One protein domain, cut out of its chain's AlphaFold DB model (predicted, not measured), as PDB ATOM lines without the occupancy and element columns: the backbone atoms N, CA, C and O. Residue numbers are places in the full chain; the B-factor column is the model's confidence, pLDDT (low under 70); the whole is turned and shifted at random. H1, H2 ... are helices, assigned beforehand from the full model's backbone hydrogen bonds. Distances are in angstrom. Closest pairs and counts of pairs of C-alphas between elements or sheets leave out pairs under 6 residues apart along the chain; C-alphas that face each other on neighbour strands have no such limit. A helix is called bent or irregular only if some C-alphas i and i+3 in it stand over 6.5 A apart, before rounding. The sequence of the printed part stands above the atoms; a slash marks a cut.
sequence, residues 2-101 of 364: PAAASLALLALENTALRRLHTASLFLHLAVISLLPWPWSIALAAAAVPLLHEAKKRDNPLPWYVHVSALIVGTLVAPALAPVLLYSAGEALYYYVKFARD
ATOM      1  N   PRO A   2     194.791 164.571  96.180       53.38
ATOM      2  CA  PRO A   2     195.940 164.690  97.099       53.38
ATOM      3  C   PRO A   2     195.570 165.207  98.504       53.38
ATOM      4  O   PRO A   2     196.166 164.788  99.488       53.38
ATOM      5  N   ALA A   3     194.529 166.038  98.631       47.66
ATOM      6  CA  ALA A   3     194.098 166.580  99.926       47.66
ATOM      7  C   ALA A   3     193.587 165.503 100.906       47.66
ATOM      8  O   ALA A   3     193.834 165.601 102.102       47.66
ATOM      9  N   ALA A   4     192.918 164.458 100.406       46.59
ATOM     10  CA  ALA A   4     192.398 163.372 101.240       46.59
ATOM     11  C   ALA A   4     193.522 162.474 101.784       46.59
ATOM     12  O   ALA A   4     193.465 162.062 102.937       46.59
ATOM     13  N   ALA A   5     194.569 162.232 100.988       48.53
ATOM     14  CA  ALA A   5     195.745 161.476 101.414       48.53
ATOM     15  C   ALA A   5     196.587 162.259 102.438       48.53
ATOM     16  O   ALA A   5     197.000 161.692 103.445       48.53
ATOM     17  N   SER A   6     196.766 163.570 102.239       53.44
ATOM     18  CA  SER A   6     197.445 164.434 103.214       53.44
ATOM     19  C   SER A   6     196.662 164.564 104.524       53.44
ATOM     20  O   SER A   6     197.264 164.537 105.591       53.44
ATOM     21  N   LEU A   7     195.327 164.649 104.467       53.81
ATOM     22  CA  LEU A   7     194.469 164.641 105.658       53.81
ATOM     23  C   LEU A   7     194.490 163.286 106.376       53.81
ATOM     24  O   LEU A   7     194.519 163.258 107.602       53.81
ATOM     25  N   ALA A   8     194.519 162.176 105.635       51.19
ATOM     26  CA  ALA A   8     194.620 160.836 106.207       51.19
ATOM     27  C   ALA A   8     195.981 160.597 106.878       51.19
ATOM     28  O   ALA A   8     196.018 160.050 107.974       51.19
ATOM     29  N   LEU A   9     197.083 161.062 106.279       55.94
ATOM     30  CA  LEU A   9     198.419 161.024 106.885       55.94
ATOM     31  C   LEU A   9     198.502 161.919 108.126       55.94
ATOM     32  O   LEU A   9     198.973 161.475 109.165       55.94
ATOM     33  N   LEU A  10     197.953 163.135 108.063       56.16
ATOM     34  CA  LEU A  10     197.907 164.056 109.202       56.16
ATOM     35  C   LEU A  10     197.008 163.539 110.340       56.16
ATOM     36  O   LEU A  10     197.268 163.829 111.507       56.16
ATOM     37  N   ALA A  11     195.975 162.754 110.020       53.69
ATOM     38  CA  ALA A  11     195.124 162.072 110.990       53.69
ATOM     39  C   ALA A  11     195.790 160.812 111.578       53.69
ATOM     40  O   ALA A  11     195.684 160.596 112.781       53.69
ATOM     41  N   LEU A  12     196.505 160.017 110.773       49.75
ATOM     42  CA  LEU A  12     197.246 158.822 111.209       49.75
ATOM     43  C   LEU A  12     198.475 159.164 112.061       49.75
ATOM     44  O   LEU A  12     198.787 158.460 113.018       49.75
ATOM     45  N   GLU A  13     199.151 160.268 111.759       52.00
ATOM     46  CA  GLU A  13     200.265 160.769 112.566       52.00
ATOM     47  C   GLU A  13     199.752 161.439 113.857       52.00
ATOM     48  O   GLU A  13     200.373 161.322 114.913       52.00
ATOM     49  N   ASN A  14     198.547 162.034 113.827       49.72
ATOM     50  CA  ASN A  14     197.864 162.514 115.032       49.72
ATOM     51  C   ASN A  14     197.246 161.398 115.886       49.72
ATOM     52  O   ASN A  14     197.201 161.549 117.094       49.72
ATOM     53  N   THR A  15     196.789 160.252 115.378       47.12
ATOM     54  CA  THR A  15     196.327 159.172 116.284       47.12
ATOM     55  C   THR A  15     197.473 158.622 117.149       47.12
ATOM     56  O   THR A  15     197.237 158.128 118.253       47.12
ATOM     57  N   ALA A  16     198.727 158.864 116.746       45.97
ATOM     58  CA  ALA A  16     199.936 158.741 117.562       45.97
ATOM     59  C   ALA A  16     200.231 159.973 118.466       45.97
ATOM     60  O   ALA A  16     201.383 160.224 118.828       45.97
ATOM     61  N   LEU A  17     199.192 160.698 118.915       47.88
ATOM     62  CA  LEU A  17     199.133 161.887 119.806       47.88
ATOM     63  C   LEU A  17     199.917 161.810 121.144       47.88
ATOM     64  O   LEU A  17     199.853 162.721 121.978       47.88
ATOM     65  N   ARG A  18     200.695 160.748 121.377       47.38
ATOM     66  CA  ARG A  18     201.596 160.601 122.527       47.38
ATOM     67  C   ARG A  18     202.918 161.368 122.379       47.38
ATOM     68  O   ARG A  18     203.591 161.549 123.389       47.38
ATOM     69  N   ARG A  19     203.286 161.868 121.188       54.44
ATOM     70  CA  ARG A  19     204.556 162.595 120.955       54.44
ATOM     71  C   ARG A  19     204.388 163.888 120.137       54.44
ATOM     72  O   ARG A  19     204.957 164.040 119.065       54.44
ATOM     73  N   LEU A  20     203.603 164.840 120.647       60.81
ATOM     74  CA  LEU A  20     203.522 166.206 120.097       60.81
ATOM     75  C   LEU A  20     204.857 166.947 120.307       60.81
ATOM     76  O   LEU A  20     205.055 167.583 121.344       60.81
ATOM     77  N   HIS A  21     205.762 166.854 119.332       77.06
ATOM     78  CA  HIS A  21     207.014 167.613 119.295       77.06
ATOM     79  C   HIS A  21     206.855 168.883 118.456       77.06
ATOM     80  O   HIS A  21     206.218 168.875 117.400       77.06
ATOM     81  N   THR A  22     207.479 169.980 118.890       78.06
ATOM     82  CA  THR A  22     207.443 171.265 118.169       78.06
ATOM     83  C   THR A  22     207.971 171.153 116.738       78.06
ATOM     84  O   THR A  22     207.360 171.702 115.826       78.06
ATOM     85  N   ALA A  23     209.048 170.392 116.521       78.31
ATOM     86  CA  ALA A  23     209.627 170.167 115.195       78.31
ATOM     87  C   ALA A  23     208.651 169.480 114.218       78.31
ATOM     88  O   ALA A  23     208.538 169.900 113.068       78.31
ATOM     89  N   SER A  24     207.893 168.484 114.691       78.81
ATOM     90  CA  SER A  24     206.885 167.776 113.883       78.81
ATOM     91  C   SER A  24     205.782 168.723 113.415       78.81
ATOM     92  O   SER A  24     205.366 168.696 112.262       78.81
ATOM     93  N   LEU A  25     205.338 169.626 114.292       83.12
ATOM     94  CA  LEU A  25     204.316 170.615 113.954       83.12
ATOM     95  C   LEU A  25     204.791 171.645 112.929       83.12
ATOM     96  O   LEU A  25     204.002 172.030 112.071       83.12
ATOM     97  N   PHE A  26     206.066 172.037 112.944       81.94
ATOM     98  CA  PHE A  26     206.622 172.857 111.864       81.94
ATOM     99  C   PHE A  26     206.630 172.132 110.516       81.94
ATOM    100  O   PHE A  26     206.345 172.756 109.495       81.94
ATOM    101  N   LEU A  27     206.877 170.820 110.508       84.19
ATOM    102  CA  LEU A  27     206.789 170.008 109.295       84.19
ATOM    103  C   LEU A  27     205.341 169.904 108.788       84.19
ATOM    104  O   LEU A  27     205.094 170.105 107.601       84.19
ATOM    105  N   HIS A  28     204.364 169.704 109.677       84.69
ATOM    106  CA  HIS A  28     202.947 169.747 109.299       84.69
ATOM    107  C   HIS A  28     202.533 171.107 108.732       84.69
ATOM    108  O   HIS A  28     201.800 171.157 107.748       84.69
ATOM    109  N   LEU A  29     203.025 172.210 109.301       86.00
ATOM    110  CA  LEU A  29     202.775 173.551 108.770       86.00
ATOM    111  C   LEU A  29     203.369 173.739 107.368       86.00
ATOM    112  O   LEU A  29     202.720 174.352 106.525       86.00
ATOM    113  N   ALA A  30     204.543 173.163 107.094       85.38
ATOM    114  CA  ALA A  30     205.137 173.160 105.756       85.38
ATOM    115  C   ALA A  30     204.333 172.319 104.746       85.38
ATOM    116  O   ALA A  30     204.269 172.659 103.570       85.38
ATOM    117  N   VAL A  31     203.672 171.240 105.178       87.75
ATOM    118  CA  VAL A  31     202.744 170.485 104.314       87.75
ATOM    119  C   VAL A  31     201.455 171.276 104.080       87.75
ATOM    120  O   VAL A  31     200.966 171.348 102.954       87.75
ATOM    121  N   ILE A  32     200.914 171.911 105.124       87.12
ATOM    122  CA  ILE A  32     199.708 172.748 105.038       87.12
ATOM    123  C   ILE A  32     199.927 173.935 104.092       87.12
ATOM    124  O   ILE A  32     199.008 174.302 103.360       87.12
ATOM    125  N   SER A  33     201.133 174.511 104.050       86.19
ATOM    126  CA  SER A  33     201.449 175.631 103.159       86.19
ATOM    127  C   SER A  33     201.466 175.263 101.672       86.19
ATOM    128  O   SER A  33     201.353 176.158 100.839       86.19
ATOM    129  N   LEU A  34     201.554 173.972 101.331       90.00
ATOM    130  CA  LEU A  34     201.456 173.471  99.955       90.00
ATOM    131  C   LEU A  34     200.004 173.247  99.495       90.00
ATOM    132  O   LEU A  34     199.768 172.963  98.320       90.00
ATOM    133  N   LEU A  35     199.022 173.340 100.398       89.69
ATOM    134  CA  LEU A  35     197.614 173.163 100.048       89.69
ATOM    135  C   LEU A  35     197.044 174.414  99.355       89.69
ATOM    136  O   LEU A  35     197.430 175.544  99.669       89.69
ATOM    137  N   PRO A  36     196.075 174.243  98.439       90.31
ATOM    138  CA  PRO A  36     195.436 175.367  97.776       90.31
ATOM    139  C   PRO A  36     194.614 176.206  98.761       90.31
ATOM    140  O   PRO A  36     194.056 175.709  99.747       90.31
ATOM    141  N   TRP A  37     194.500 177.494  98.453       86.50
ATOM    142  CA  TRP A  37     193.537 178.376  99.103       86.50
ATOM    143  C   TRP A  37     192.102 177.882  98.824       86.50
ATOM    144  O   TRP A  37     191.840 177.423  97.710       86.50
ATOM    145  N   PRO A  38     191.156 177.947  99.782       89.62
ATOM    146  CA  PRO A  38     191.257 178.499 101.142       89.62
ATOM    147  C   PRO A  38     191.665 177.477 102.220       89.62
ATOM    148  O   PRO A  38     191.855 177.841 103.383       89.62
ATOM    149  N   TRP A  39     191.802 176.200 101.855       90.88
ATOM    150  CA  TRP A  39     192.012 175.101 102.800       90.88
ATOM    151  C   TRP A  39     193.310 175.228 103.599       90.88
ATOM    152  O   TRP A  39     193.323 174.909 104.787       90.88
ATOM    153  N   SER A  40     194.377 175.750 102.987       88.75
ATOM    154  CA  SER A  40     195.649 176.003 103.677       88.75
ATOM    155  C   SER A  40     195.517 176.991 104.839       88.75
ATOM    156  O   SER A  40     196.067 176.737 105.908       88.75
ATOM    157  N   ILE A  41     194.736 178.068 104.691       91.50
ATOM    158  CA  ILE A  41     194.497 179.041 105.772       91.50
ATOM    159  C   ILE A  41     193.685 178.402 106.900       91.50
ATOM    160  O   ILE A  41     194.042 178.533 108.071       91.50
ATOM    161  N   ALA A  42     192.599 177.704 106.553       91.00
ATOM    162  CA  ALA A  42     191.723 177.071 107.535       91.00
ATOM    163  C   ALA A  42     192.476 176.026 108.375       91.00
ATOM    164  O   ALA A  42     192.366 176.015 109.602       91.00
ATOM    165  N   LEU A  43     193.299 175.192 107.731       91.50
ATOM    166  CA  LEU A  43     194.115 174.190 108.416       91.50
ATOM    167  C   LEU A  43     195.257 174.817 109.223       91.50
ATOM    168  O   LEU A  43     195.527 174.360 110.332       91.50
ATOM    169  N   ALA A  44     195.890 175.887 108.731       90.75
ATOM    170  CA  ALA A  44     196.907 176.614 109.491       90.75
ATOM    171  C   ALA A  44     196.317 177.239 110.766       90.75
ATOM    172  O   ALA A  44     196.918 177.144 111.836       90.75
ATOM    173  N   ALA A  45     195.115 177.816 110.683       93.50
ATOM    174  CA  ALA A  45     194.393 178.319 111.849       93.50
ATOM    175  C   ALA A  45     194.017 177.187 112.824       93.50
ATOM    176  O   ALA A  45     194.227 177.319 114.029       93.50
ATOM    177  N   ALA A  46     193.540 176.046 112.313       91.75
ATOM    178  CA  ALA A  46     193.212 174.874 113.129       91.75
ATOM    179  C   ALA A  46     194.442 174.243 113.816       91.75
ATOM    180  O   ALA A  46     194.312 173.636 114.878       91.75
ATOM    181  N   ALA A  47     195.643 174.417 113.256       90.31
ATOM    182  CA  ALA A  47     196.892 173.922 113.832       90.31
ATOM    183  C   ALA A  47     197.416 174.766 115.014       90.31
ATOM    184  O   ALA A  47     198.250 174.285 115.783       90.31
ATOM    185  N   VAL A  48     196.930 175.998 115.211       92.94
ATOM    186  CA  VAL A  48     197.356 176.893 116.308       92.94
ATOM    187  C   VAL A  48     197.248 176.258 117.708       92.94
ATOM    188  O   VAL A  48     198.251 176.266 118.428       92.94
ATOM    189  N   PRO A  49     196.102 175.688 118.138       91.88
ATOM    190  CA  PRO A  49     196.004 175.055 119.457       91.88
ATOM    191  C   PRO A  49     196.952 173.855 119.616       91.88
ATOM    192  O   PRO A  49     197.514 173.659 120.693       91.88
ATOM    193  N   LEU A  50     197.188 173.091 118.543       90.19
ATOM    194  CA  LEU A  50     198.139 171.973 118.554       90.19
ATOM    195  C   LEU A  50     199.577 172.472 118.727       90.19
ATOM    196  O   LEU A  50     200.335 171.922 119.528       90.19
ATOM    197  N   LEU A  51     199.935 173.559 118.034       88.88
ATOM    198  CA  LEU A  51     201.230 174.217 118.180       88.88
ATOM    199  C   LEU A  51     201.453 174.725 119.609       88.88
ATOM    200  O   LEU A  51     202.547 174.558 120.149       88.88
ATOM    201  N   HIS A  52     200.434 175.315 120.239       92.12
ATOM    202  CA  HIS A  52     200.507 175.767 121.633       92.12
ATOM    203  C   HIS A  52     200.833 174.627 122.598       92.12
ATOM    204  O   HIS A  52     201.772 174.722 123.391       92.12
ATOM    205  N   GLU A  53     200.088 173.524 122.511       90.25
ATOM    206  CA  GLU A  53     200.295 172.366 123.382       90.25
ATOM    207  C   GLU A  53     201.650 171.693 123.144       90.25
ATOM    208  O   GLU A  53     202.337 171.330 124.103       90.25
ATOM    209  N   ALA A  54     202.103 171.602 121.891       88.12
ATOM    210  CA  ALA A  54     203.443 171.107 121.589       88.12
ATOM    211  C   ALA A  54     204.534 172.001 122.188       88.12
ATOM    212  O   ALA A  54     205.477 171.493 122.801       88.12
ATOM    213  N   LYS A  55     204.389 173.332 122.092       89.56
ATOM    214  CA  LYS A  55     205.348 174.273 122.685       89.56
ATOM    215  C   LYS A  55     205.427 174.153 124.211       89.56
ATOM    216  O   LYS A  55     206.512 174.275 124.775       89.56
ATOM    217  N   LYS A  56     204.310 173.902 124.905       90.25
ATOM    218  CA  LYS A  56     204.317 173.681 126.366       90.25
ATOM    219  C   LYS A  56     205.128 172.449 126.762       90.25
ATOM    220  O   LYS A  56     205.888 172.490 127.733       90.25
ATOM    221  N   ARG A  57     204.967 171.357 126.012       86.00
ATOM    222  CA  ARG A  57     205.647 170.085 126.284       86.00
ATOM    223  C   ARG A  57     207.141 170.211 126.008       86.00
ATOM    224  O   ARG A  57     207.953 170.099 126.929       86.00
ATOM    225  N   ASP A  58     207.486 170.529 124.766       82.56
ATOM    226  CA  ASP A  58     208.839 170.363 124.250       82.56
ATOM    227  C   ASP A  58     209.233 171.501 123.303       82.56
ATOM    228  O   ASP A  58     209.223 171.370 122.077       82.56
ATOM    229  N   ASN A  59     209.554 172.657 123.889       85.31
ATOM    230  CA  ASN A  59     210.111 173.793 123.166       85.31
ATOM    231  C   ASN A  59     211.521 174.143 123.670       85.31
ATOM    232  O   ASN A  59     211.658 174.720 124.758       85.31
ATOM    233  N   PRO A  60     212.565 173.854 122.875       81.50
ATOM    234  CA  PRO A  60     213.921 174.303 123.165       81.50
ATOM    235  C   PRO A  60     214.200 175.724 122.648       81.50
ATOM    236  O   PRO A  60     215.154 176.362 123.096       81.50
ATOM    237  N   LEU A  61     213.378 176.239 121.727       85.69
ATOM    238  CA  LEU A  61     213.668 177.453 120.967       85.69
ATOM    239  C   LEU A  61     213.005 178.710 121.564       85.69
ATOM    240  O   LEU A  61     211.843 178.679 121.989       85.69
ATOM    241  N   PRO A  62     213.712 179.851 121.566       90.44
ATOM    242  CA  PRO A  62     213.162 181.123 122.015       90.44
ATOM    243  C   PRO A  62     212.215 181.723 120.970       90.44
ATOM    244  O   PRO A  62     212.277 181.403 119.782       90.44
ATOM    245  N   TRP A  63     211.346 182.631 121.414       91.69
ATOM    246  CA  TRP A  63     210.276 183.210 120.596       91.69
ATOM    247  C   TRP A  63     210.753 183.822 119.269       91.69
ATOM    248  O   TRP A  63     210.064 183.678 118.264       91.69
ATOM    249  N   TYR A  64     211.926 184.465 119.241       90.69
ATOM    250  CA  TYR A  64     212.427 185.134 118.038       90.69
ATOM    251  C   TYR A  64     212.743 184.137 116.919       90.69
ATOM    252  O   TYR A  64     212.475 184.439 115.767       90.69
ATOM    253  N   VAL A  65     213.204 182.920 117.236       89.19
ATOM    254  CA  VAL A  65     213.441 181.875 116.223       89.19
ATOM    255  C   VAL A  65     212.121 181.435 115.594       89.19
ATOM    256  O   VAL A  65     212.021 181.358 114.372       89.19
ATOM    257  N   HIS A  66     211.091 181.206 116.417       87.69
ATOM    258  CA  HIS A  66     209.750 180.844 115.941       87.69
ATOM    259  C   HIS A  66     209.167 181.936 115.040       87.69
ATOM    260  O   HIS A  66     208.700 181.648 113.943       87.69
ATOM    261  N   VAL A  67     209.207 183.192 115.493       92.12
ATOM    262  CA  VAL A  67     208.651 184.329 114.748       92.12
ATOM    263  C   VAL A  67     209.428 184.564 113.454       92.12
ATOM    264  O   VAL A  67     208.802 184.684 112.409       92.12
ATOM    265  N   SER A  68     210.763 184.558 113.476       87.06
ATOM    266  CA  SER A  68     211.577 184.731 112.267       87.06
ATOM    267  C   SER A  68     211.334 183.627 111.237       87.06
ATOM    268  O   SER A  68     211.135 183.935 110.063       87.06
ATOM    269  N   ALA A  69     211.280 182.360 111.660       87.50
ATOM    270  CA  ALA A  69     210.981 181.246 110.760       87.50
ATOM    271  C   ALA A  69     209.582 181.379 110.133       87.50
ATOM    272  O   ALA A  69     209.417 181.180 108.931       87.50
ATOM    273  N   LEU A  70     208.583 181.776 110.927       90.62
ATOM    274  CA  LEU A  70     207.218 181.985 110.444       90.62
ATOM    275  C   LEU A  70     207.084 183.227 109.553       90.62
ATOM    276  O   LEU A  70     206.285 183.192 108.624       90.62
ATOM    277  N   ILE A  71     207.863 184.292 109.772       91.25
ATOM    278  CA  ILE A  71     207.925 185.448 108.860       91.25
ATOM    279  C   ILE A  71     208.420 184.985 107.489       91.25
ATOM    280  O   ILE A  71     207.730 185.202 106.497       91.25
ATOM    281  N   VAL A  72     209.564 184.293 107.438       89.88
ATOM    282  CA  VAL A  72     210.128 183.772 106.181       89.88
ATOM    283  C   VAL A  72     209.146 182.818 105.497       89.88
ATOM    284  O   VAL A  72     208.881 182.959 104.307       89.88
ATOM    285  N   GLY A  73     208.540 181.897 106.253       87.12
ATOM    286  CA  GLY A  73     207.526 180.983 105.728       87.12
ATOM    287  C   GLY A  73     206.293 181.703 105.176       87.12
ATOM    288  O   GLY A  73     205.788 181.323 104.125       87.12
ATOM    289  N   THR A  74     205.835 182.773 105.834       91.50
ATOM    290  CA  THR A  74     204.656 183.546 105.398       91.50
ATOM    291  C   THR A  74     204.935 184.364 104.134       91.50
ATOM    292  O   THR A  74     204.021 184.554 103.335       91.50
ATOM    293  N   LEU A  75     206.184 184.801 103.905       90.94
ATOM    294  CA  LEU A  75     206.580 185.465 102.653       90.94
ATOM    295  C   LEU A  75     206.442 184.537 101.435       90.94
ATOM    296  O   LEU A  75     206.095 185.002 100.354       90.94
ATOM    297  N   VAL A  76     206.695 183.236 101.614       88.88
ATOM    298  CA  VAL A  76     206.563 182.218 100.556       88.88
ATOM    299  C   VAL A  76     205.130 181.690 100.467       88.88
ATOM    300  O   VAL A  76     204.609 181.473  99.377       88.88
ATOM    301  N   ALA A  77     204.475 181.497 101.612       90.88
ATOM    302  CA  ALA A  77     203.124 180.968 101.712       90.88
ATOM    303  C   ALA A  77     202.273 181.814 102.679       90.88
ATOM    304  O   ALA A  77     202.250 181.542 103.887       90.88
ATOM    305  N   PRO A  78     201.496 182.787 102.163       92.88
ATOM    306  CA  PRO A  78     200.668 183.683 102.977       92.88
ATOM    307  C   PRO A  78     199.668 182.964 103.894       92.88
ATOM    308  O   PRO A  78     199.213 183.527 104.888       92.88
ATOM    309  N   ALA A  79     199.350 181.699 103.600       91.19
ATOM    310  CA  ALA A  79     198.455 180.879 104.406       91.19
ATOM    311  C   ALA A  79     198.936 180.632 105.848       91.19
ATOM    312  O   ALA A  79     198.122 180.311 106.711       91.19
ATOM    313  N   LEU A  80     200.231 180.823 106.133       92.25
ATOM    314  CA  LEU A  80     200.809 180.689 107.475       92.25
ATOM    315  C   LEU A  80     200.582 181.914 108.380       92.25
ATOM    316  O   LEU A  80     200.899 181.859 109.574       92.25
ATOM    317  N   ALA A  81     199.984 182.992 107.860       93.81
ATOM    318  CA  ALA A  81     199.733 184.223 108.608       93.81
ATOM    319  C   ALA A  81     199.012 184.023 109.963       93.81
ATOM    320  O   ALA A  81     199.447 184.641 110.938       93.81
ATOM    321  N   PRO A  82     197.989 183.149 110.113       95.00
ATOM    322  CA  PRO A  82     197.349 182.919 111.413       95.00
ATOM    323  C   PRO A  82     198.323 182.409 112.487       95.00
ATOM    324  O   PRO A  82     198.266 182.828 113.643       95.00
ATOM    325  N   VAL A  83     199.256 181.535 112.102       93.31
ATOM    326  CA  VAL A  83     200.236 180.925 113.013       93.31
ATOM    327  C   VAL A  83     201.327 181.919 113.403       93.31
ATOM    328  O   VAL A  83     201.761 181.946 114.563       93.31
ATOM    329  N   LEU A  84     201.743 182.758 112.450       94.69
ATOM    330  CA  LEU A  84     202.650 183.875 112.693       94.69
ATOM    331  C   LEU A  84     202.036 184.871 113.682       94.69
ATOM    332  O   LEU A  84     202.653 185.161 114.707       94.69
ATOM    333  N   LEU A  85     200.819 185.352 113.404       96.25
ATOM    334  CA  LEU A  85     200.112 186.313 114.254       96.25
ATOM    335  C   LEU A  85     199.927 185.773 115.671       96.25
ATOM    336  O   LEU A  85     200.185 186.488 116.639       96.25
ATOM    337  N   TYR A  86     199.558 184.498 115.796       95.25
ATOM    338  CA  TYR A  86     199.465 183.835 117.089       95.25
ATOM    339  C   TYR A  86     200.811 183.815 117.827       95.25
ATOM    340  O   TYR A  86     200.890 184.268 118.966       95.25
ATOM    341  N   SER A  87     201.882 183.328 117.191       93.50
ATOM    342  CA  SER A  87     203.190 183.189 117.847       93.50
ATOM    343  C   SER A  87     203.800 184.543 118.226       93.50
ATOM    344  O   SER A  87     204.392 184.669 119.297       93.50
ATOM    345  N   ALA A  88     203.631 185.559 117.377       96.19
ATOM    346  CA  ALA A  88     204.066 186.922 117.658       96.19
ATOM    347  C   ALA A  88     203.228 187.566 118.775       96.19
ATOM    348  O   ALA A  88     203.788 188.158 119.697       96.19
ATOM    349  N   GLY A  89     201.901 187.405 118.737       96.62
ATOM    350  CA  GLY A  89     200.990 187.914 119.762       96.62
ATOM    351  C   GLY A  89     201.224 187.273 121.131       96.62
ATOM    352  O   GLY A  89     201.270 187.974 122.139       96.62
ATOM    353  N   GLU A  90     201.453 185.960 121.169       95.31
ATOM    354  CA  GLU A  90     201.803 185.221 122.384       95.31
ATOM    355  C   GLU A  90     203.116 185.741 122.992       95.31
ATOM    356  O   GLU A  90     203.180 186.060 124.184       95.31
ATOM    357  N   ALA A  91     204.158 185.865 122.163       94.88
ATOM    358  CA  ALA A  91     205.458 186.367 122.591       94.88
ATOM    359  C   ALA A  91     205.358 187.802 123.124       94.88
ATOM    360  O   ALA A  91     205.871 188.094 124.205       94.88
ATOM    361  N   LEU A  92     204.647 188.677 122.407       96.25
ATOM    362  CA  LEU A  92     204.425 190.061 122.809       96.25
ATOM    363  C   LEU A  92     203.652 190.142 124.130       96.25
ATOM    364  O   LEU A  92     204.057 190.877 125.031       96.25
ATOM    365  N   TYR A  93     202.585 189.354 124.281       95.56
ATOM    366  CA  TYR A  93     201.793 189.301 125.507       95.56
ATOM    367  C   TYR A  93     202.655 188.928 126.721       95.56
ATOM    368  O   TYR A  93     202.664 189.661 127.714       95.56
ATOM    369  N   TYR A  94     203.419 187.830 126.652       95.25
ATOM    370  CA  TYR A  94     204.264 187.406 127.775       95.25
ATOM    371  C   TYR A  94     205.442 188.344 128.014       95.25
ATOM    372  O   TYR A  94     205.772 188.610 129.169       95.25
ATOM    373  N   TYR A  95     206.044 188.890 126.958       94.81
ATOM    374  CA  TYR A  95     207.110 189.876 127.093       94.81
ATOM    375  C   TYR A  95     206.621 191.115 127.849       94.81
ATOM    376  O   TYR A  95     207.232 191.512 128.839       94.81
ATOM    377  N   VAL A  96     205.473 191.677 127.456       94.94
ATOM    378  CA  VAL A  96     204.868 192.832 128.132       94.94
ATOM    379  C   VAL A  96     204.447 192.478 129.560       94.94
ATOM    380  O   VAL A  96     204.716 193.252 130.480       94.94
ATOM    381  N   LYS A  97     203.832 191.306 129.772       93.62
ATOM    382  CA  LYS A  97     203.426 190.829 131.102       93.62
ATOM    383  C   LYS A  97     204.616 190.733 132.057       93.62
ATOM    384  O   LYS A  97     204.529 191.220 133.180       93.62
ATOM    385  N   PHE A  98     205.729 190.150 131.613       94.94
ATOM    386  CA  PHE A  98     206.934 190.002 132.432       94.94
ATOM    387  C   PHE A  98     207.693 191.322 132.603       94.94
ATOM    388  O   PHE A  98     208.206 191.591 133.685       94.94
ATOM    389  N   ALA A  99     207.736 192.178 131.579       92.56
ATOM    390  CA  ALA A  99     208.395 193.482 131.664       92.56
ATOM    391  C   ALA A  99     207.683 194.443 132.634       92.56
ATOM    392  O   ALA A  99     208.337 195.228 133.328       92.56
ATOM    393  N   ARG A 100     206.345 194.376 132.701       93.94
ATOM    394  CA  ARG A 100     205.531 195.185 133.621       93.94
ATOM    395  C   ARG A 100     205.585 194.700 135.066       93.94
ATOM    396  O   ARG A 100     205.356 195.508 135.965       93.94
ATOM    397  N   ASP A 101     205.886 193.423 135.292       92.69
ATOM    398  CA  ASP A 101     205.926 192.865 136.637       92.69
ATOM    399  C   ASP A 101     207.059 193.482 137.468       92.69
ATOM    400  O   ASP A 101     208.222 193.531 137.055       92.69
TER     401      ASP A 101
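This is residues 2 to 101 of the 364 residues of the protein "DUF58 domain-containing protein" of Thermoproteus uzoniensis (strain 768-20) (UniProt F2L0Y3). Two helical hairpins, H2 with the first arm of bent H3 and H4 with H5, pack side by side into a flattish body of helices that run alternately opposite ways, while H1 sits loosely at one edge beside H2. H5 is the longest helix, and its far end, residues 96 to 100, sticks out of the body together with residue 101. The printed part has 100 residues with five named helices, H1 to H5 in chain order, and no named strand; the class is all helix. It is compact, with a radius of gyration of the C-alphas of 14.0 A, and its spans of 49, 31 and 17 A make it only just flat.

H5, residues 78 to 100, measures 33.1 A from first to last C-alpha and ends with C-alpha 100 at (205.531, 195.185, 133.621). It is irregular, with C-alphas 79 and 82 at 7.4 A. H4, residues 63 to 76, is 20.4 A long. H3, residues 39 to 57, was assigned as one helix by its hydrogen bonds but is bent, with C-alphas 46 and 49 at 6.9 A; its arms are H3a, residues 39 to 46, and H3b, residues 49 to 57, at a steep tilt of 46 degrees. H2 covers residues 22 to 32, 15.3 A, beginning with C-alpha 22 at (207.443, 171.265, 118.169). H1, residues 2 to 15, is 20.0 A long and begins with C-alpha 2 at (195.940, 164.690, 97.099).

H5 and H4 form a helical hairpin and touch at a shallow tilt of 22 degrees, opposite ways; their closest C-alphas, of Thr 74 and Leu 80, are 5.2 A apart. With residues 79 to 83 alone H5 touches H3a, at a shallow tilt of 23 degrees, the same way; the closest C-alphas are those of Ile 41 and Ala 79, 4.6 A. H3a and H2 form the other helical hairpin, touching at a shallow tilt of 26 degrees, with the C-alphas of Ile 32 and Ser 40 closest at 5.4 A. H2 also touches H3b, where the closest C-alphas, of Thr 22 and Ala 54, are 5.3 A apart. H1 is close to H2 but not clearly touching, with the C-alphas of Leu 10 and His 28 at 7.6 A, and is apart from H3a, H3b, H4 and H5. H2 and H4 are near each other. In H1, H2, H3a, H3b and H4 each O i to N i+4 pair is within hydrogen-bond range; in H5, 17 of 19 are.

The two C-alphas farthest apart, those of Pro 2 and Asp 101, are 49.6 A apart. The printed part has no cut. The links from H3 to H4 and from H4 to H5 are tight, those from H1 to H2 and from H2 to H3 are short, and no link is long. The mean pLDDT of the printed part is 82.6; residues 2 to 20 are under 70, and H1 has a mean of 51.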